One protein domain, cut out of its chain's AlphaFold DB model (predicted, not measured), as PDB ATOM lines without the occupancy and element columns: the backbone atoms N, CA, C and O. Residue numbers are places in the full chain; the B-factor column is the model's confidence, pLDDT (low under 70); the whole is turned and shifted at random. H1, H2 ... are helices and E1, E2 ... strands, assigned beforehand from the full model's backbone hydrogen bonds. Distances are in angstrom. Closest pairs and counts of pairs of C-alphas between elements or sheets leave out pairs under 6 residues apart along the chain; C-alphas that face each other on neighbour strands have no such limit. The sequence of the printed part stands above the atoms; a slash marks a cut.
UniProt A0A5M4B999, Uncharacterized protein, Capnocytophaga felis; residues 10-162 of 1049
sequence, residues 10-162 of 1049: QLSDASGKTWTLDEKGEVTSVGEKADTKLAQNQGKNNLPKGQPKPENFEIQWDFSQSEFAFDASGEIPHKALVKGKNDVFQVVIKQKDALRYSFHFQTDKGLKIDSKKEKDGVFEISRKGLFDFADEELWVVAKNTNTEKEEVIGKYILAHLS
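AT A GLANCE: This is residues 10 to 162 of the 1049 residues of an uncharacterized protein of Capnocytophaga felis (UniProt A0A5M4B999). Two twisted four-stranded sheets lie face to face as a sandwich, E5 E11 E10 E7 curled like part of a barrel and E4 E6 E9 E8 over it, while a small separate sheet, E1 E2 E3, is set off from both. The long hairpin E10 and E11 runs through the middle of the domain, and the short helix H1 only grazes the curled sheet. The printed part has 153 residues with one named helix and eleven named strands, in the order E1 E2 E3 H1 E4 E5 E6 E7 E8 E9 E10 E11, and its class is mostly strand. The curled sheet is mixed and the other two are antiparallel. The whole is compact, with a radius of gyration of the C-alphas of 15.3 A and spans of 49 by 37 by 29 A.

HOW THE PARTS SIT: The curled sheet runs, strand beside strand, E5, residues 78 to 82, E11, residues 150 to 161, E10, residues 133 to 144, and E7, residues 101 to 107. It is strongly twisted, and the way across it turns by 109 degrees from edge to edge. E11 bends by 63 degrees at residue 153. E10 and E11 form an antiparallel hairpin, with N 138 and O 156 at 2.9 A. E7 is antiparallel to E10, with N 104 and O 141 at 2.9 A. E5 is parallel to E11, with N 79 and O 157 at 2.8 A. The second sheet runs E4, residues 57 to 62, E6, residues 86 to 95, E9, residues 122 to 128, and E8, residues 115 to 119, and is also strongly twisted. N 60 of E4 and O 92 of E6 are 2.9 A apart, N 125 of E9 and O 89 of E6 2.8 A, and in the hairpin E8 and E9, N 116 and O 124 2.9 A. In the sandwich, two sheets face to face, the strands of the one stand at 19 degrees to those of the other. The closest C-alphas of E4 and E11 are those of Ile 59 and Gly 154, 6.4 A apart; those of E5 and E9 are Leu 81 and Lys 128, 6.9 A apart. E1, residues 10 to 12, E2, residues 17 to 21, and E3, residues 27 to 32, form a meander, each strand the antiparallel neighbour of the one before, with N 11 and O 19 at 2.8 A and N 20 and O 28 at 2.8 A. These three strands are apart from the strands of both other sheets. H1, residues 37 to 40, only grazes the curled sheet with its residues 37 to 39, and is too short for any O i to N i+4 pair inside it; its one O i to N i+3 pair is not within range.

IN THESE COORDINATES: E10 is 35.3 A from first to last C-alpha, starting at C-alpha 133 (170.200, 210.010, 261.281). E11 is 31.3 A and ends at C-alpha 161 (166.583, 213.773, 262.151). E6 is 29.1 A, E9 20.0 A, E7 19.2 A and E4 16.0 A. E1, E2, E3, E5, E8 and H1 are shorter; E1 begins at C-alpha 10 (178.750, 212.223, 250.928).

THE WHOLE: The C-alphas of Lys 24 and Ala 98, the two farthest apart, are 49.9 A apart. The printed part has no cut. The links H1 to E4 and E4 to E5 are long; within the latter, residues 70 to 71 pair antiparallel with residues 78 to 79 of E5. The mean pLDDT of the printed part is 83.4, and it is under 70 at 16 residues, among them 22 to 25 and 41 to 49.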
ATOM      1  N   GLN A  10     178.604 210.995 251.703       72.69
ATOM      2  CA  GLN A  10     178.750 212.223 250.928       72.69
ATOM      3  C   GLN A  10     180.031 212.133 250.097       72.69
ATOM      4  O   GLN A  10     181.102 211.819 250.616       72.69
ATOM      5  N   LEU A  11     179.909 212.369 248.797       73.06
ATOM      6  CA  LEU A  11     180.930 212.121 247.785       73.06
ATOM      7  C   LEU A  11     181.038 213.343 246.894       73.06
ATOM      8  O   LEU A  11     180.026 213.943 246.573       73.06
ATOM      9  N   SER A  12     182.237 213.710 246.461       72.19
ATOM     10  CA  SER A  12     182.398 214.741 245.431       72.19
ATOM     11  C   SER A  12     183.007 214.128 244.184       72.19
ATOM     12  O   SER A  12     183.936 213.325 244.286       72.19
ATOM     13  N   ASP A  13     182.473 214.480 243.021       73.25
ATOM     14  CA  ASP A  13     183.036 214.067 241.743       73.25
ATOM     15  C   ASP A  13     184.225 214.951 241.332       73.25
ATOM     16  O   ASP A  13     184.587 215.924 242.001       73.25
ATOM     17  N   ALA A  14     184.857 214.597 240.212       69.56
ATOM     18  CA  ALA A  14     186.019 215.309 239.689       69.56
ATOM     19  C   ALA A  14     185.715 216.757 239.253       69.56
ATOM     20  O   ALA A  14     186.649 217.542 239.112       69.56
ATOM     21  N   SER A  15     184.441 217.118 239.058       70.94
ATOM     22  CA  SER A  15     184.019 218.493 238.760       70.94
ATOM     23  C   SER A  15     183.828 219.346 240.018       70.94
ATOM     24  O   SER A  15     183.599 220.545 239.913       70.94
ATOM     25  N   GLY A  16     183.954 218.748 241.209       67.56
ATOM     26  CA  GLY A  16     183.726 219.420 242.485       67.56
ATOM     27  C   GLY A  16     182.262 219.415 242.924       67.56
ATOM     28  O   GLY A  16     181.945 220.012 243.950       67.56
ATOM     29  N   LYS A  17     181.376 218.722 242.202       80.19
ATOM     30  CA  LYS A  17     179.971 218.570 242.579       80.19
ATOM     31  C   LYS A  17     179.824 217.463 243.616       80.19
ATOM     32  O   LYS A  17     180.387 216.376 243.476       80.19
ATOM     33  N   THR A  18     179.073 217.748 244.669       78.94
ATOM     34  CA  THR A  18     178.862 216.876 245.817       78.94
ATOM     35  C   THR A  18     177.507 216.171 245.733       78.94
ATOM     36  O   THR A  18     176.474 216.750 245.376       78.94
ATOM     37  N   TRP A  19     177.526 214.896 246.092       80.00
ATOM     38  CA  TRP A  19     176.440 213.936 246.036       80.00
ATOM     39  C   TRP A  19     176.293 213.265 247.398       80.00
ATOM     40  O   TRP A  19     177.299 212.981 248.047       80.00
ATOM     41  N   THR A  20     175.069 212.984 247.822       76.19
ATOM     42  CA  THR A  20     174.786 212.093 248.948       76.19
ATOM     43  C   THR A  20     174.242 210.769 248.444       76.19
ATOM     44  O   THR A  20     173.461 210.758 247.497       76.19
ATOM     45  N   LEU A  21     174.660 209.670 249.068       73.88
ATOM     46  CA  LEU A  21     174.045 208.351 248.940       73.88
ATOM     47  C   LEU A  21     173.354 208.065 250.268       73.88
ATOM     48  O   LEU A  21     174.046 208.087 251.283       73.88
ATOM     49  N   ASP A  22     172.045 207.843 250.271       68.75
ATOM     50  CA  ASP A  22     171.325 207.539 251.510       68.75
ATOM     51  C   ASP A  22     171.316 206.035 251.856       68.75
ATOM     52  O   ASP A  22     171.774 205.194 251.075       68.75
ATOM     53  N   GLU A  23     170.773 205.683 253.024       63.28
ATOM     54  CA  GLU A  23     170.653 204.306 253.528       63.28
ATOM     55  C   GLU A  23     169.967 203.330 252.554       63.28
ATOM     56  O   GLU A  23     170.224 202.122 252.594       63.28
ATOM     57  N   LYS A  24     169.094 203.853 251.680       63.19
ATOM     58  CA  LYS A  24     168.330 203.106 250.668       63.19
ATOM     59  C   LYS A  24     169.073 203.005 249.336       63.19
ATOM     60  O   LYS A  24     168.607 202.321 248.425       63.19
ATOM     61  N   GLY A  25     170.234 203.645 249.230       65.00
ATOM     62  CA  GLY A  25     171.049 203.696 248.029       65.00
ATOM     63  C   GLY A  25     170.620 204.782 247.039       65.00
ATOM     64  O   GLY A  25     171.043 204.733 245.881       65.00
ATOM     65  N   GLU A  26     169.800 205.754 247.449       71.56
ATOM     66  CA  GLU A  26     169.405 206.866 246.585       71.56
ATOM     67  C   GLU A  26     170.518 207.912 246.494       71.56
ATOM     68  O   GLU A  26     171.039 208.398 247.499       71.56
ATOM     69  N   VAL A  27     170.885 208.279 245.262       75.94
ATOM     70  CA  VAL A  27     171.927 209.275 244.985       75.94
ATOM     71  C   VAL A  27     171.287 210.630 244.708       75.94
ATOM     72  O   VAL A  27     170.569 210.790 243.722       75.94
ATOM     73  N   THR A  28     171.601 211.634 245.526       77.56
ATOM     74  CA  THR A  28     171.082 213.003 245.378       77.56
ATOM     75  C   THR A  28     172.227 214.000 245.250       77.56
ATOM     76  O   THR A  28     173.208 213.919 245.979       77.56
ATOM     77  N   SER A  29     172.136 214.967 244.334       81.56
ATOM     78  CA  SER A  29     173.101 216.074 244.308       81.56
ATOM     79  C   SER A  29     172.766 217.087 245.398       81.56
ATOM     80  O   SER A  29     171.616 217.506 245.502       81.56
ATOM     81  N   VAL A  30     173.764 217.494 246.186       80.25
ATOM     82  CA  VAL A  30     173.559 218.348 247.373       80.25
ATOM     83  C   VAL A  30     174.331 219.666 247.351       80.25
ATOM     84  O   VAL A  30     174.190 220.459 248.278       80.25
ATOM     85  N   GLY A  31     175.129 219.913 246.313       83.62
ATOM     86  CA  GLY A  31     175.837 221.177 246.126       83.62
ATOM     87  C   GLY A  31     177.213 220.990 245.509       83.62
ATOM     88  O   GLY A  31     177.483 219.976 244.867       83.62
ATOM     89  N   GLU A  32     178.078 221.974 245.705       87.00
ATOM     90  CA  GLU A  32     179.456 221.984 245.221       87.00
ATOM     91  C   GLU A  32     180.427 222.110 246.392       87.00
ATOM     92  O   GLU A  32     180.074 222.531 247.496       87.00
ATOM     93  N   LYS A  33     181.681 221.754 246.151       84.31
ATOM     94  CA  LYS A  33     182.758 221.894 247.121       84.31
ATOM     95  C   LYS A  33     183.085 223.376 247.352       84.31
ATOM     96  O   LYS A  33     183.145 224.156 246.406       84.31
ATOM     97  N   ALA A  34     183.313 223.770 248.603       85.62
ATOM     98  CA  ALA A  34     183.668 225.146 248.946       85.62
ATOM     99  C   ALA A  34     185.029 225.560 248.354       85.62
ATOM    100  O   ALA A  34     185.977 224.770 248.321       85.62
ATOM    101  N   ASP A  35     185.134 226.825 247.937       84.88
ATOM    102  CA  ASP A  35     186.360 227.423 247.386       84.88
ATOM    103  C   ASP A  35     187.318 227.891 248.499       84.88
ATOM    104  O   ASP A  35     187.670 229.067 248.639       84.88
ATOM    105  N   THR A  36     187.706 226.945 249.354       85.62
ATOM    106  CA  THR A  36     188.680 227.149 250.432       85.62
ATOM    107  C   THR A  36     189.756 226.069 250.385       85.62
ATOM    108  O   THR A  36     189.501 224.910 250.030       85.62
ATOM    109  N   LYS A  37     190.984 226.419 250.784       83.94
ATOM    110  CA  LYS A  37     192.095 225.461 250.920       83.94
ATOM    111  C   LYS A  37     191.735 224.359 251.926       83.94
ATOM    112  O   LYS A  37     192.117 223.203 251.732       83.94
ATOM    113  N   LEU A  38     190.961 224.685 252.965       81.00
ATOM    114  CA  LEU A  38     190.451 223.716 253.944       81.00
ATOM    115  C   LEU A  38     189.478 222.692 253.337       81.00
ATOM    116  O   LEU A  38     189.639 221.494 253.580       81.00
ATOM    117  N   ALA A  39     188.517 223.121 252.510       79.62
ATOM    118  CA  ALA A  39     187.601 222.206 251.823       79.62
ATOM    119  C   ALA A  39     188.356 221.305 250.834       79.62
ATOM    120  O   ALA A  39     188.122 220.094 250.773       79.62
ATOM    121  N   GLN A  40     189.309 221.865 250.081       75.94
ATOM    122  CA  GLN A  40     190.092 221.118 249.092       75.94
ATOM    123  C   GLN A  40     190.898 219.963 249.714       75.94
ATOM    124  O   GLN A  40     190.950 218.880 249.124       75.94
ATOM    125  N   ASN A  41     191.419 220.138 250.932       69.25
ATOM    126  CA  ASN A  41     192.336 219.199 251.588       69.25
ATOM    127  C   ASN A  41     191.687 218.059 252.405       69.25
ATOM    128  O   ASN A  41     192.427 217.268 252.998       69.25
ATOM    129  N   GLN A  42     190.350 217.916 252.408       55.66
ATOM    130  CA  GLN A  42     189.608 216.862 253.139       55.66
ATOM    131  C   GLN A  42     190.052 216.708 254.610       55.66
ATOM    132  O   GLN A  42     190.421 215.617 255.043       55.66
ATOM    133  N   GLY A  43     190.089 217.804 255.373       49.44
ATOM    134  CA  GLY A  43     190.273 217.734 256.831       49.44
ATOM    135  C   GLY A  43     191.627 217.201 257.329       49.44
ATOM    136  O   GLY A  43     191.740 216.857 258.498       49.44
ATOM    137  N   LYS A  44     192.677 217.151 256.493       43.03
ATOM    138  CA  LYS A  44     194.034 216.690 256.883       43.03
ATOM    139  C   LYS A  44     194.813 217.634 257.812       43.03
ATOM    140  O   LYS A  44     195.987 217.388 258.064       43.03
ATOM    141  N   ASN A  45     194.191 218.701 258.304       49.12
ATOM    142  CA  ASN A  45     194.840 219.664 259.186       49.12
ATOM    143  C   ASN A  45     194.368 219.437 260.626       49.12
ATOM    144  O   ASN A  45     193.188 219.179 260.845       49.12
ATOM    145  N   ASN A  46     195.285 219.562 261.591       45.72
ATOM    146  CA  ASN A  46     195.022 219.531 263.034       45.72
ATOM    147  C   ASN A  46     193.997 220.609 263.429       45.72
ATOM    148  O   ASN A  46     194.354 221.727 263.797       45.72
ATOM    149  N   LEU A  47     192.711 220.285 263.310       60.34
ATOM    150  CA  LEU A  47     191.605 221.178 263.629       60.34
ATOM    151  C   LEU A  47     191.251 221.078 265.122       60.34
ATOM    152  O   LEU A  47     191.388 220.005 265.717       60.34
ATOM    153  N   PRO A  48     190.768 222.168 265.746       56.88
ATOM    154  CA  PRO A  48     190.404 222.164 267.161       56.88
ATOM    155  C   PRO A  48     189.326 221.111 267.467       56.88
ATOM    156  O   PRO A  48     188.313 221.047 266.765       56.88
ATOM    157  N   LYS A  49     189.520 220.325 268.539       59.16
ATOM    158  CA  LYS A  49     188.575 219.296 269.034       59.16
ATOM    159  C   LYS A  49     187.314 219.864 269.728       59.16
ATOM    160  O   LYS A  49     186.568 219.101 270.323       59.16
ATOM    161  N   GLY A  50     187.074 221.174 269.649       72.56
ATOM    162  CA  GLY A  50     185.960 221.894 270.286       72.56
ATOM    163  C   GLY A  50     185.639 223.198 269.543       72.56
ATOM    164  O   GLY A  50     186.151 223.408 268.438       72.56
ATOM    165  N   GLN A  51     184.839 224.094 270.137       79.81
ATOM    166  CA  GLN A  51     184.635 225.443 269.584       79.81
ATOM    167  C   GLN A  51     185.986 226.159 269.401       79.81
ATOM    168  O   GLN A  51     186.763 226.245 270.361       79.81
ATOM    169  N   PRO A  52     186.285 226.694 268.203       83.00
ATOM    170  CA  PRO A  52     187.443 227.547 268.008       83.00
ATOM    171  C   PRO A  52     187.357 228.771 268.922       83.00
ATOM    172  O   PRO A  52     186.283 229.328 269.142       83.00
ATOM    173  N   LYS A  53     188.504 229.201 269.447       81.06
ATOM    174  CA  LYS A  53     188.639 230.450 270.208       81.06
ATOM    175  C   LYS A  53     189.526 231.412 269.419       81.06
ATOM    176  O   LYS A  53     190.676 231.612 269.810       81.06
ATOM    177  N   PRO A  54     189.043 231.932 268.280       84.12
ATOM    178  CA  PRO A  54     189.842 232.821 267.456       84.12
ATOM    179  C   PRO A  54     190.146 234.115 268.217       84.12
ATOM    180  O   PRO A  54     189.269 234.694 268.861       84.12
ATOM    181  N   GLU A  55     191.383 234.599 268.135       83.56
ATOM    182  CA  GLU A  55     191.792 235.810 268.863       83.56
ATOM    183  C   GLU A  55     191.051 237.057 268.349       83.56
ATOM    184  O   GLU A  55     190.608 237.893 269.143       83.56
ATOM    185  N   ASN A  56     190.830 237.131 267.031       86.88
ATOM    186  CA  ASN A  56     190.316 238.318 266.343       86.88
ATOM    187  C   ASN A  56     188.799 238.319 266.097       86.88
ATOM    188  O   ASN A  56     188.275 239.309 265.581       86.88
ATOM    189  N   PHE A  57     188.083 237.250 266.460       90.50
ATOM    190  CA  PHE A  57     186.654 237.114 266.172       90.50
ATOM    191  C   PHE A  57     185.844 236.748 267.419       90.50
ATOM    192  O   PHE A  57     186.301 236.021 268.294       90.50
ATOM    193  N   GLU A  58     184.610 237.237 267.482       89.88
ATOM    194  CA  GLU A  58     183.571 236.741 268.386       89.88
ATOM    195  C   GLU A  58     182.416 236.206 267.548       89.88
ATOM    196  O   GLU A  58     181.894 236.916 266.683       89.88
ATOM    197  N   ILE A  59     182.030 234.957 267.803       89.44
ATOM    198  CA  ILE A  59     180.949 234.283 267.084       89.44
ATOM    199  C   ILE A  59     179.797 234.004 268.032       89.44
ATOM    200  O   ILE A  59     179.988 233.461 269.120       89.44
ATOM    201  N   GLN A  60     178.595 234.346 267.588       89.81
ATOM    202  CA  GLN A  60     177.356 234.046 268.280       89.81
ATOM    203  C   GLN A  60     176.365 233.418 267.305       89.81
ATOM    204  O   GLN A  60     176.078 233.976 266.248       89.81
ATOM    205  N   TRP A  61     175.835 232.259 267.677       89.50
ATOM    206  CA  TRP A  61     174.775 231.587 266.938       89.50
ATOM    207  C   TRP A  61     173.418 232.111 267.396       89.50
ATOM    208  O   TRP A  61     173.162 232.190 268.599       89.50
ATOM    209  N   ASP A  62     172.561 232.463 266.444       90.12
ATOM    210  CA  ASP A  62     171.192 232.894 266.695       90.12
ATOM    211  C   ASP A  62     170.222 231.939 265.995       90.12
ATOM    212  O   ASP A  62     170.038 231.955 264.776       90.12
ATOM    213  N   PHE A  63     169.609 231.081 266.806       89.00
ATOM    214  CA  PHE A  63     168.613 230.106 266.379       89.00
ATOM    215  C   PHE A  63     167.180 230.591 266.638       89.00
ATOM    216  O   PHE A  63     166.254 229.792 266.602       89.00
ATOM    217  N   SER A  64     166.954 231.878 266.916       84.44
ATOM    218  CA  SER A  64     165.607 232.398 267.199       84.44
ATOM    219  C   SER A  64     164.633 232.252 266.024       84.44
ATOM    220  O   SER A  64     163.433 232.112 266.244       84.44
ATOM    221  N   GLN A  65     165.148 232.251 264.792       87.06
ATOM    222  CA  GLN A  65     164.372 232.045 263.562       87.06
ATOM    223  C   GLN A  65     164.156 230.569 263.208       87.06
ATOM    224  O   GLN A  65     163.390 230.271 262.297       87.06
ATOM    225  N   SER A  66     164.830 229.662 263.913       89.62
ATOM    226  CA  SER A  66     164.805 228.241 263.602       89.62
ATOM    227  C   SER A  66     163.471 227.605 263.966       89.62
ATOM    228  O   SER A  66     162.986 227.748 265.091       89.62
ATOM    229  N   GLU A  67     162.952 226.779 263.063       89.69
ATOM    230  CA  GLU A  67     161.760 225.971 263.323       89.69
ATOM    231  C   GLU A  67     162.080 224.714 264.150       89.69
ATOM    232  O   GLU A  67     161.219 224.216 264.880       89.69
ATOM    233  N   PHE A  68     163.323 224.217 264.093       93.06
ATOM    234  CA  PHE A  68     163.736 222.987 264.782       93.06
ATOM    235  C   PHE A  68     164.577 223.232 266.039       93.06
ATOM    236  O   PHE A  68     165.071 224.328 266.301       93.06
ATOM    237  N   ALA A  69     164.759 222.183 266.839       91.81
ATOM    238  CA  ALA A  69     165.465 222.243 268.111       91.81
ATOM    239  C   ALA A  69     166.938 222.664 267.955       91.81
ATOM    240  O   ALA A  69     167.576 222.441 266.920       91.81
ATOM    241  N   PHE A  70     167.475 223.269 269.010       91.44
ATOM    242  CA  PHE A  70     168.895 223.552 269.172       91.44
ATOM    243  C   PHE A  70     169.295 223.309 270.632       91.44
ATOM    244  O   PHE A  70     168.462 223.404 271.533       91.44
ATOM    245  N   ASP A  71     170.567 222.993 270.857       88.25
ATOM    246  CA  ASP A  71     171.140 222.718 272.171       88.25
ATOM    247  C   ASP A  71     172.518 223.373 272.244       88.25
ATOM    248  O   ASP A  71     173.477 222.944 271.600       88.25
ATOM    249  N   ALA A  72     172.596 224.453 273.016       82.88
ATOM    250  CA  ALA A  72     173.811 225.230 273.224       82.88
ATOM    251  C   ALA A  72     174.488 224.922 274.572       82.88
ATOM    252  O   ALA A  72     175.372 225.666 274.986       82.88
ATOM    253  N   SER A  73     174.065 223.868 275.280       75.06
ATOM    254  CA  SER A  73     174.603 223.529 276.605       75.06
ATOM    255  C   SER A  73     175.966 222.820 276.559       75.06
ATOM    256  O   SER A  73     176.692 222.825 277.553       75.06
ATOM    257  N   GLY A  74     176.324 222.226 275.413       73.38
ATOM    258  CA  GLY A  74     177.604 221.546 275.184       73.38
ATOM    259  C   GLY A  74     178.735 222.465 274.704       73.38
ATOM    260  O   GLY A  74     178.520 223.623 274.359       73.38
ATOM    261  N   GLU A  75     179.961 221.926 274.627       78.44
ATOM    262  CA  GLU A  75     181.139 222.665 274.128       78.44
ATOM    263  C   GLU A  75     180.994 223.121 272.669       78.44
ATOM    264  O   GLU A  75     181.527 224.163 272.286       78.44
ATOM    265  N   ILE A  76     180.279 222.339 271.859       85.00
ATOM    266  CA  ILE A  76     179.872 222.681 270.498       85.00
ATOM    267  C   ILE A  76     178.336 222.709 270.481       85.00
ATOM    268  O   ILE A  76     177.720 221.728 270.904       85.00
ATOM    269  N   PRO A  77     177.703 223.799 270.013       88.69
ATOM    270  CA  PRO A  77     176.254 223.851 269.865       88.69
ATOM    271  C   PRO A  77     175.757 222.829 268.841       88.69
ATOM    272  O   PRO A  77     176.399 222.607 267.813       88.69
ATOM    273  N   HIS A  78     174.586 222.255 269.096       91.62
ATOM    274  CA  HIS A  78     173.905 221.341 268.187       91.62
ATOM    275  C   HIS A  78     172.637 221.984 267.648       91.62
ATOM    276  O   HIS A  78     171.936 222.715 268.353       91.62
ATOM    277  N   LYS A  79     172.315 221.665 266.402       92.88
ATOM    278  CA  LYS A  79     171.146 222.166 265.702       92.88
ATOM    279  C   LYS A  79     170.466 221.035 264.948       92.88
ATOM    280  O   LYS A  79     171.092 220.397 264.111       92.88
ATOM    281  N   ALA A  80     169.187 220.811 265.219       93.06
ATOM    282  CA  ALA A  80     168.402 219.808 264.518       93.06
ATOM    283  C   ALA A  80     168.057 220.253 263.089       93.06
ATOM    284  O   ALA A  80     167.732 221.421 262.864       93.06
ATOM    285  N   LEU A  81     168.063 219.304 262.153       92.50
ATOM    286  CA  LEU A  81     167.492 219.423 260.815       92.50
ATOM    287  C   LEU A  81     166.615 218.213 260.523       92.50
ATOM    288  O   LEU A  81     167.092 217.085 260.578       92.50
ATOM    289  N   VAL A  82     165.366 218.434 260.132       91.81
ATOM    290  CA  VAL A  82     164.468 217.334 259.755       91.81
ATOM    291  C   VAL A  82     164.641 217.005 258.274       91.81
ATOM    292  O   VAL A  82     164.621 217.907 257.430       91.81
ATOM    293  N   LYS A  83     164.817 215.720 257.941       88.75
ATOM    294  CA  LYS A  83     165.013 215.249 256.565       88.75
ATOM    295  C   LYS A  83     163.922 215.787 255.647       88.75
ATOM    296  O   LYS A  83     162.736 215.743 255.957       88.75
ATOM    297  N   GLY A  84     164.329 216.329 254.504       86.69
ATOM    298  CA  GLY A  84     163.400 216.881 253.522       86.69
ATOM    299  C   GLY A  84     162.934 218.314 253.807       86.69
ATOM    300  O   GLY A  84     162.467 218.965 252.871       86.69
ATOM    301  N   LYS A  85     163.106 218.837 255.028       90.31
ATOM    302  CA  LYS A  85     162.698 220.196 255.412       90.31
ATOM    303  C   LYS A  85     163.889 221.147 255.440       90.31
ATOM    304  O   LYS A  85     165.008 220.745 255.755       90.31
ATOM    305  N   ASN A  86     163.634 222.403 255.087       90.75
ATOM    306  CA  ASN A  86     164.603 223.483 255.233       90.75
ATOM    307  C   ASN A  86     164.446 224.124 256.603       90.75
ATOM    308  O   ASN A  86     163.333 224.229 257.104       90.75
ATOM    309  N   ASP A  87     165.556 224.589 257.152       93.00
ATOM    310  CA  ASP A  87     165.575 225.445 258.326       93.00
ATOM    311  C   ASP A  87     166.450 226.670 258.066       93.00
ATOM    312  O   ASP A  87     167.316 226.650 257.181       93.00
ATOM    313  N   VAL A  88     166.204 227.730 258.829       91.44
ATOM    314  CA  VAL A  88     166.888 229.016 258.693       91.44
ATOM    315  C   VAL A  88     167.369 229.486 260.058       91.44
ATOM    316  O   VAL A  88     166.634 229.491 261.041       91.44
ATOM    317  N   PHE A  89     168.633 229.882 260.126       92.00
ATOM    318  CA  PHE A  89     169.250 230.404 261.342       92.00
ATOM    319  C   PHE A  89     170.392 231.346 260.991       92.00
ATOM    320  O   PHE A  89     170.850 231.403 259.848       92.00
ATOM    321  N   GLN A  90     170.853 232.106 261.979       93.56
ATOM    322  CA  GLN A  90     171.845 233.144 261.764       93.56
ATOM    323  C   GLN A  90     173.121 232.889 262.555       93.56
ATOM    324  O   GLN A  90     173.131 232.278 263.627       93.56
ATOM    325  N   VAL A  91     174.214 233.426 262.027       92.62
ATOM    326  CA  VAL A  91     175.446 233.623 262.778       92.62
ATOM    327  C   VAL A  91     175.824 235.095 262.773       92.62
ATOM    328  O   VAL A  91     175.772 235.780 261.747       92.62
ATOM    329  N   VAL A  92     176.227 235.574 263.942       93.38
ATOM    330  CA  VAL A  92     176.774 236.906 264.150       93.38
ATOM    331  C   VAL A  92     178.275 236.772 264.359       93.38
ATOM    332  O   VAL A  92     178.725 236.079 265.268       93.38
ATOM    333  N   ILE A  93     179.048 237.445 263.515       93.25
ATOM    334  CA  ILE A  93     180.506 237.478 263.521       93.25
ATOM    335  C   ILE A  93     180.940 238.917 263.782       93.25
ATOM    336  O   ILE A  93     180.770 239.796 262.934       93.25
ATOM    337  N   LYS A  94     181.532 239.162 264.950       90.88
ATOM    338  CA  LYS A  94     182.167 240.441 265.280       90.88
ATOM    339  C   LYS A  94     183.672 240.320 265.088       90.88
ATOM    340  O   LYS A  94     184.287 239.380 265.582       90.88
ATOM    341  N   GLN A  95     184.252 241.278 264.377       88.31
ATOM    342  CA  GLN A  95     185.694 241.376 264.164       88.31
ATOM    343  C   GLN A  95     186.285 242.362 265.174       88.31
ATOM    344  O   GLN A  95     185.680 243.400 265.444       88.31
ATOM    345  N   LYS A  96     187.454 242.038 265.731       84.12
ATOM    346  CA  LYS A  96     188.186 242.912 266.663       84.12
ATOM    347  C   LYS A  96     189.261 243.754 265.976       84.12
ATOM    348  O   LYS A  96     189.669 244.773 266.527       84.12
ATOM    349  N   ASP A  97     189.733 243.330 264.806       74.38
ATOM    350  CA  ASP A  97     190.787 244.007 264.051       74.38
ATOM    351  C   ASP A  97     190.232 244.853 262.885       74.38
ATOM    352  O   ASP A  97     189.036 244.863 262.601       74.38
ATOM    353  N   ALA A  98     191.119 245.613 262.235       68.12
ATOM    354  CA  ALA A  98     190.797 246.434 261.066       68.12
ATOM    355  C   ALA A  98     191.062 245.714 259.725       68.12
ATOM    356  O   ALA A  98     191.020 246.346 258.664       68.12
ATOM    357  N   LEU A  99     191.407 244.421 259.751       71.81
ATOM    358  CA  LEU A  99     191.731 243.653 258.551       71.81
ATOM    359  C   LEU A  99     190.447 243.227 257.833       71.81
ATOM    360  O   LEU A  99     189.392 243.034 258.426       71.81
ATOM    361  N   ARG A 100     190.532 243.072 256.509       82.06
ATOM    362  CA  ARG A 100     189.397 242.610 255.703       82.06
ATOM    363  C   ARG A 100     189.422 241.088 255.577       82.06
ATOM    364  O   ARG A 100     190.415 240.499 255.146       82.06
ATOM    365  N   TYR A 101     188.298 240.466 255.914       88.62
ATOM    366  CA  TYR A 101     188.071 239.028 255.800       88.62
ATOM    367  C   TYR A 101     186.859 238.741 254.915       88.62
ATOM    368  O   TYR A 101     185.874 239.480 254.926       88.62
ATOM    369  N   SER A 102     186.937 237.641 254.171       89.31
ATOM    370  CA  SER A 102     185.777 236.992 253.556       89.31
ATOM    371  C   SER A 102     185.388 235.772 254.386       89.31
ATOM    372  O   SER A 102     186.265 235.079 254.903       89.31
ATOM    373  N   PHE A 103     184.088 235.530 254.533       92.38
ATOM    374  CA  PHE A 103     183.562 234.433 255.341       92.38
ATOM    375  C   PHE A 103     182.933 233.376 254.448       92.38
ATOM    376  O   PHE A 103     182.114 233.696 253.589       92.38
ATOM    377  N   HIS A 104     183.329 232.130 254.671       92.62
ATOM    378  CA  HIS A 104     182.886 230.971 253.911       92.62
ATOM    379  C   HIS A 104     182.246 229.970 254.861       92.62
ATOM    380  O   HIS A 104     182.736 229.758 255.970       92.62
ATOM    381  N   PHE A 105     181.154 229.364 254.418       93.12
ATOM    382  CA  PHE A 105     180.384 228.404 255.195       93.12
ATOM    383  C   PHE A 105     180.481 227.063 254.499       93.12
ATOM    384  O   PHE A 105     180.235 226.953 253.296       93.12
ATOM    385  N   GLN A 106     180.904 226.051 255.237       90.44
ATOM    386  CA  GLN A 106     181.138 224.737 254.662       90.44
ATOM    387  C   GLN A 106     181.019 223.647 255.713       90.44
ATOM    388  O   GLN A 106     181.168 223.917 256.899       90.44
ATOM    389  N   THR A 107     180.807 222.415 255.281       88.56
ATOM    390  CA  THR A 107     180.885 221.250 256.164       88.56
ATOM    391  C   THR A 107     182.340 220.831 256.379       88.56
ATOM    392  O   THR A 107     183.242 221.230 255.632       88.56
ATOM    393  N   ASP A 108     182.576 219.981 257.369       82.00
ATOM    394  CA  ASP A 108     183.861 219.318 257.616       82.00
ATOM    395  C   ASP A 108     184.386 218.520 256.409       82.00
ATOM    396  O   ASP A 108     185.595 218.450 256.162       82.00
ATOM    397  N   LYS A 109     183.472 217.980 255.598       79.88
ATOM    398  CA  LYS A 109     183.761 217.286 254.332       79.88
ATOM    399  C   LYS A 109     183.971 218.238 253.148       79.88
ATOM    400  O   LYS A 109     184.306 217.790 252.048       79.88
ATOM    401  N   GLY A 110     183.832 219.545 253.368       81.62
ATOM    402  CA  GLY A 110     184.087 220.593 252.387       81.62
ATOM    403  C   GLY A 110     182.910 220.908 251.465       81.62
ATOM    404  O   GLY A 110     183.121 221.603 250.471       81.62
ATOM    405  N   LEU A 111     181.695 220.429 251.763       86.62
ATOM    406  CA  LEU A 111     180.489 220.848 251.042       86.62
ATOM    407  C   LEU A 111     180.235 222.326 251.335       86.62
ATOM    408  O   LEU A 111     180.158 222.716 252.499       86.62
ATOM    409  N   LYS A 112     180.095 223.143 250.292       89.31
ATOM    410  CA  LYS A 112     179.736 224.550 250.429       89.31
ATOM    411  C   LYS A 112     178.317 224.676 250.972       89.31
ATOM    412  O   LYS A 112     177.394 224.034 250.473       89.31
ATOM    413  N   ILE A 113     178.156 225.540 251.964       89.50
ATOM    414  CA  ILE A 113     176.859 225.962 252.475       89.50
ATOM    415  C   ILE A 113     176.646 227.400 252.026       89.50
ATOM    416  O   ILE A 113     177.479 228.271 252.279       89.50
ATOM    417  N   ASP A 114     175.548 227.646 251.322       86.69
ATOM    418  CA  ASP A 114     175.216 229.000 250.912       86.69
ATOM    419  C   ASP A 114     174.757 229.815 252.123       86.69
ATOM    420  O   ASP A 114     174.046 229.330 253.008       86.69
ATOM    421  N   SER A 115     175.184 231.071 252.157       91.06
ATOM    422  CA  SER A 115     174.765 232.031 253.166       91.06
ATOM    423  C   SER A 115     174.413 233.361 252.523       91.06
ATOM    424  O   SER A 115     174.955 233.751 251.483       91.06
ATOM    425  N   LYS A 116     173.490 234.072 253.161       93.19
ATOM    426  CA  LYS A 116     173.055 235.403 252.759       93.19
ATOM    427  C   LYS A 116     173.513 236.400 253.811       93.19
ATOM    428  O   LYS A 116     173.193 236.280 254.990       93.19
ATOM    429  N   LYS A 117     174.294 237.396 253.398       91.94
ATOM    430  CA  LYS A 117     174.697 238.490 254.286       91.94
ATOM    431  C   LYS A 117     173.527 239.464 254.431       91.94
ATOM    432  O   LYS A 117     173.232 240.197 253.492       91.94
ATOM    433  N   GLU A 118     172.896 239.485 255.599       91.94
ATOM    434  CA  GLU A 118     171.775 240.391 255.898       91.94
ATOM    435  C   GLU A 118     172.267 241.807 256.210       91.94
ATOM    436  O   GLU A 118     171.706 242.807 255.765       91.94
ATOM    437  N   LYS A 119     173.355 241.897 256.976       90.31
ATOM    438  CA  LYS A 119     174.033 243.145 257.336       90.31
ATOM    439  C   LYS A 119     175.477 242.849 257.724       90.31
ATOM    440  O   LYS A 119     175.908 241.695 257.731       90.31
ATOM    441  N   ASP A 120     176.257 243.882 258.017       86.44
ATOM    442  CA  ASP A 120     177.646 243.692 258.434       86.44
ATOM    443  C   ASP A 120     177.747 242.785 259.666       86.44
ATOM    444  O   ASP A 120     177.119 243.024 260.696       86.44
ATOM    445  N   GLY A 121     178.515 241.703 259.510       88.44
ATOM    446  CA  GLY A 121     178.719 240.690 260.539       88.44
ATOM    447  C   GLY A 121     177.550 239.728 260.762       88.44
ATOM    448  O   GLY A 121     177.683 238.881 261.630       88.44
ATOM    449  N   VAL A 122     176.433 239.800 260.027       93.62
ATOM    450  CA  VAL A 122     175.291 238.882 260.221       93.62
ATOM    451  C   VAL A 122     174.990 238.113 258.946       93.62
ATOM    452  O   VAL A 122     174.710 238.706 257.899       93.62
ATOM    453  N   PHE A 123     175.039 236.788 259.054       94.81
ATOM    454  CA  PHE A 123     174.843 235.862 257.949       94.81
ATOM    455  C   PHE A 123     173.696 234.913 258.267       94.81
ATOM    456  O   PHE A 123     173.720 234.230 259.289       94.81
ATOM    457  N   GLU A 124     172.714 234.869 257.379       94.75
ATOM    458  CA  GLU A 124     171.643 233.884 257.372       94.75
ATOM    459  C   GLU A 124     172.115 232.630 256.633       94.75
ATOM    460  O   GLU A 124     172.716 232.709 255.558       94.75
ATOM    461  N   ILE A 125     171.854 231.472 257.226       92.62
ATOM    462  CA  ILE A 125     172.158 230.153 256.684       92.62
ATOM    463  C   ILE A 125     170.826 229.437 256.494       92.62
ATOM    464  O   ILE A 125     170.049 229.307 257.440       92.62
ATOM    465  N   SER A 126     170.577 228.947 255.278       89.75
ATOM    466  CA  SER A 126     169.438 228.079 254.981       89.75
ATOM    467  C   SER A 126     169.940 226.682 254.653       89.75
ATOM    468  O   SER A 126     170.774 226.505 253.760       89.75
ATOM    469  N   ARG A 127     169.459 225.674 255.385       88.50
ATOM    470  CA  ARG A 127     169.939 224.299 255.231       88.50
ATOM    471  C   ARG A 127     168.798 223.294 255.262       88.50
ATOM    472  O   ARG A 127     167.967 223.306 256.163       88.50
ATOM    473  N   LYS A 128     168.810 222.387 254.283       88.69
ATOM    474  CA  LYS A 128     167.907 221.238 254.209       88.69
ATOM    475  C   LYS A 128     168.429 220.071 255.041       88.69
ATOM    476  O   LYS A 128     169.617 219.758 254.961       88.69
ATOM    477  N   GLY A 129     167.555 219.368 255.756       88.75
ATOM    478  CA  GLY A 129     167.881 218.056 256.312       88.75
ATOM    479  C   GLY A 129     168.078 217.017 255.202       88.75
ATOM    480  O   GLY A 129     167.182 216.812 254.380       88.75
ATOM    481  N   LEU A 130     169.247 216.372 255.170       83.56
ATOM    482  CA  LEU A 130     169.638 215.410 254.132       83.56
ATOM    483  C   LEU A 130     169.509 213.944 254.569       83.56
ATOM    484  O   LEU A 130     169.107 213.109 253.765       83.56
ATOM    485  N   PHE A 131     169.832 213.653 255.826       80.44
ATOM    486  CA  PHE A 131     170.017 212.299 256.351       80.44
ATOM    487  C   PHE A 131     168.884 211.891 257.296       80.44
ATOM    488  O   PHE A 131     168.221 212.760 257.866       80.44
ATOM    489  N   ASP A 132     168.650 210.586 257.447       71.50
ATOM    490  CA  ASP A 132     167.655 210.059 258.398       71.50
ATOM    491  C   ASP A 132     168.200 210.108 259.836       71.50
ATOM    492  O   ASP A 132     167.474 210.473 260.764       71.50
ATOM    493  N   PHE A 133     169.497 209.822 260.013       75.50
ATOM    494  CA  PHE A 133     170.200 210.010 261.281       75.50
ATOM    495  C   PHE A 133     171.714 210.198 261.086       75.50
ATOM    496  O   PHE A 133     172.450 209.239 260.856       75.50
ATOM    497  N   ALA A 134     172.205 211.435 261.203       80.38
ATOM    498  CA  ALA A 134     173.636 211.732 261.089       80.38
ATOM    499  C   ALA A 134     174.015 213.061 261.753       80.38
ATOM    500  O   ALA A 134     173.225 214.001 261.767       80.38
ATOM    501  N   ASP A 135     175.258 213.157 262.222       87.50
ATOM    502  CA  ASP A 135     175.863 214.422 262.636       87.50
ATOM    503  C   ASP A 135     176.763 214.951 261.503       87.50
ATOM    504  O   ASP A 135     177.656 214.247 261.026       87.50
ATOM    505  N   GLU A 136     176.533 216.189 261.064       87.31
ATOM    506  CA  GLU A 136     177.355 216.913 260.085       87.31
ATOM    507  C   GLU A 136     177.934 218.168 260.759       87.31
ATOM    508  O   GLU A 136     177.195 219.011 261.259       87.31
ATOM    509  N   GLU A 137     179.258 218.316 260.817       89.69
ATOM    510  CA  GLU A 137     179.873 219.506 261.424       89.69
ATOM    511  C   GLU A 137     179.930 220.644 260.394       89.69
ATOM    512  O   GLU A 137     180.465 220.471 259.297       89.69
ATOM    513  N   LEU A 138     179.396 221.819 260.744       91.12
ATOM    514  CA  LEU A 138     179.480 223.033 259.930       91.12
ATOM    515  C   LEU A 138     180.554 223.977 260.476       91.12
ATOM    516  O   LEU A 138     180.635 224.239 261.679       91.12
ATOM    517  N   TRP A 139     181.361 224.518 259.569       91.19
ATOM    518  CA  TRP A 139     182.451 225.454 259.818       91.19
ATOM    519  C   TRP A 139     182.159 226.831 259.241       91.19
ATOM    520  O   TRP A 139     181.763 226.976 258.082       91.19
ATOM    521  N   VAL A 140     182.476 227.847 260.038       93.00
ATOM    522  CA  VAL A 140     182.654 229.220 259.571       93.00
ATOM    523  C   VAL A 140     184.146 229.446 259.365       93.00
ATOM    524  O   VAL A 140     184.924 229.390 260.318       93.00
ATOM    525  N   VAL A 141     184.552 229.689 258.122       92.38
ATOM    526  CA  VAL A 141     185.948 229.897 257.731       92.38
ATOM    527  C   VAL A 141     186.169 231.367 257.396       92.38
ATOM    528  O   VAL A 141     185.549 231.905 256.479       92.38
ATOM    529  N   ALA A 142     187.078 232.020 258.118       91.81
ATOM    530  CA  ALA A 142     187.560 233.351 257.783       91.81
ATOM    531  C   ALA A 142     188.774 233.244 256.861       91.81
ATOM    532  O   ALA A 142     189.772 232.617 257.206       91.81
ATOM    533  N   LYS A 143     188.708 233.896 255.701       91.19
ATOM    534  CA  LYS A 143     189.814 234.008 254.748       91.19
ATOM    535  C   LYS A 143     190.264 235.457 254.663       91.19
ATOM    536  O   LYS A 143     189.506 236.323 254.216       91.19
ATOM    537  N   ASN A 144     191.490 235.717 255.105       87.94
ATOM    538  CA  ASN A 144     192.095 237.044 255.055       87.94
ATOM    539  C   ASN A 144     192.291 237.464 253.591       87.94
ATOM    540  O   ASN A 144     192.936 236.747 252.824       87.94
ATOM    541  N   THR A 145     191.758 238.623 253.198       84.50
ATOM    542  CA  THR A 145     191.732 239.028 251.783       84.50
ATOM    543  C   THR A 145     193.106 239.388 251.222       84.50
ATOM    544  O   THR A 145     193.268 239.404 250.008       84.50
ATOM    545  N   ASN A 146     194.088 239.679 252.081       82.75
ATOM    546  CA  ASN A 146     195.426 240.107 251.660       82.75
ATOM    547  C   ASN A 146     196.433 238.952 251.657       82.75
ATOM    548  O   ASN A 146     197.301 238.891 250.795       82.75
ATOM    549  N   THR A 147     196.353 238.061 252.647       83.25
ATOM    550  CA  THR A 147     197.337 236.979 252.849       83.25
ATOM    551  C   THR A 147     196.849 235.611 252.384       83.25
ATOM    552  O   THR A 147     197.623 234.659 252.401       83.25
ATOM    553  N   GLU A 148     195.564 235.489 252.032       83.31
ATOM    554  CA  GLU A 148     194.873 234.225 251.744       83.31
ATOM    555  C   GLU A 148     194.986 233.155 252.845       83.31
ATOM    556  O   GLU A 148     194.781 231.963 252.583       83.31
ATOM    557  N   LYS A 149     195.340 233.553 254.071       84.94
ATOM    558  CA  LYS A 149     195.311 232.659 255.227       84.94
ATOM    559  C   LYS A 149     193.861 232.387 255.617       84.94
ATOM    560  O   LYS A 149     193.049 233.313 255.658       84.94
ATOM    561  N   GLU A 150     193.571 231.121 255.893       89.50
ATOM    562  CA  GLU A 150     192.253 230.623 256.281       89.50
ATOM    563  C   GLU A 150     192.290 230.115 257.724       89.50
ATOM    564  O   GLU A 150     193.235 229.429 258.117       89.50
ATOM    565  N   GLU A 151     191.254 230.427 258.495       88.94
ATOM    566  CA  GLU A 151     191.068 229.981 259.877       88.94
ATOM    567  C   GLU A 151     189.608 229.564 260.091       88.94
ATOM    568  O   GLU A 151     188.691 230.251 259.637       88.94
ATOM    569  N   VAL A 152     189.377 228.452 260.796       90.44
ATOM    570  CA  VAL A 152     188.032 228.089 261.265       90.44
ATOM    571  C   VAL A 152     187.734 228.898 262.521       90.44
ATOM    572  O   VAL A 152     188.347 228.670 263.560       90.44
ATOM    573  N   ILE A 153     186.787 229.824 262.426       91.19
ATOM    574  CA  ILE A 153     186.463 230.791 263.484       91.19
ATOM    575  C   ILE A 153     185.221 230.400 264.294       91.19
ATOM    576  O   ILE A 153     185.000 230.938 265.373       91.19
ATOM    577  N   GLY A 154     184.428 229.440 263.812       90.44
ATOM    578  CA  GLY A 154     183.288 228.892 264.546       90.44
ATOM    579  C   GLY A 154     182.848 227.538 264.015       90.44
ATOM    580  O   GLY A 154     183.026 227.237 262.832       90.44
ATOM    581  N   LYS A 155     182.269 226.735 264.909       90.75
ATOM    582  CA  LYS A 155     181.735 225.403 264.606       90.75
ATOM    583  C   LYS A 155     180.355 225.204 265.215       90.75
ATOM    584  O   LYS A 155     180.084 225.747 266.283       90.75
ATOM    585  N   TYR A 156     179.516 224.392 264.593       89.75
ATOM    586  CA  TYR A 156     178.365 223.779 265.259       89.75
ATOM    587  C   TYR A 156     178.005 222.456 264.564       89.75
ATOM    588  O   TYR A 156     178.420 222.222 263.427       89.75
ATOM    589  N   ILE A 157     177.263 221.585 265.245       90.94
ATOM    590  CA  ILE A 157     176.852 220.280 264.716       90.94
ATOM    591  C   ILE A 157     175.419 220.361 264.190       90.94
ATOM    592  O   ILE A 157     174.502 220.750 264.914       90.94
ATOM    593  N   LEU A 158     175.224 219.957 262.939       91.25
ATOM    594  CA  LEU A 158     173.927 219.692 262.334       91.25
ATOM    595  C   LEU A 158     173.524 218.247 262.614       91.25
ATOM    596  O   LEU A 158     174.082 217.315 262.043       91.25
ATOM    597  N   ALA A 159     172.546 218.074 263.494       92.19
ATOM    598  CA  ALA A 159     171.948 216.788 263.813       92.19
ATOM    599  C   ALA A 159     170.774 216.532 262.864       92.19
ATOM    600  O   ALA A 159     169.715 217.152 262.982       92.19
ATOM    601  N   HIS A 160     170.962 215.640 261.903       90.12
ATOM    602  CA  HIS A 160     169.926 215.232 260.968       90.12
ATOM    603  C   HIS A 160     168.968 214.236 261.620       90.12
ATOM    604  O   HIS A 160     169.408 213.239 262.190       90.12
ATOM    605  N   LEU A 161     167.670 214.527 261.536       90.25
ATOM    606  CA  LEU A 161     166.583 213.773 262.151       90.25
ATOM    607  C   LEU A 161     165.584 213.308 261.086       90.25
ATOM    608  O   LEU A 161     165.228 214.060 260.175       90.25
ATOM    609  N   SER A 162     165.064 212.099 261.253       85.75
ATOM    610  CA  SER A 162     163.963 211.557 260.457       85.75
ATOM    611  C   SER A 162     162.614 212.122 260.920       85.75
ATOM    612  O   SER A 162     162.401 212.333 262.115       85.75
TER     613      SER A 162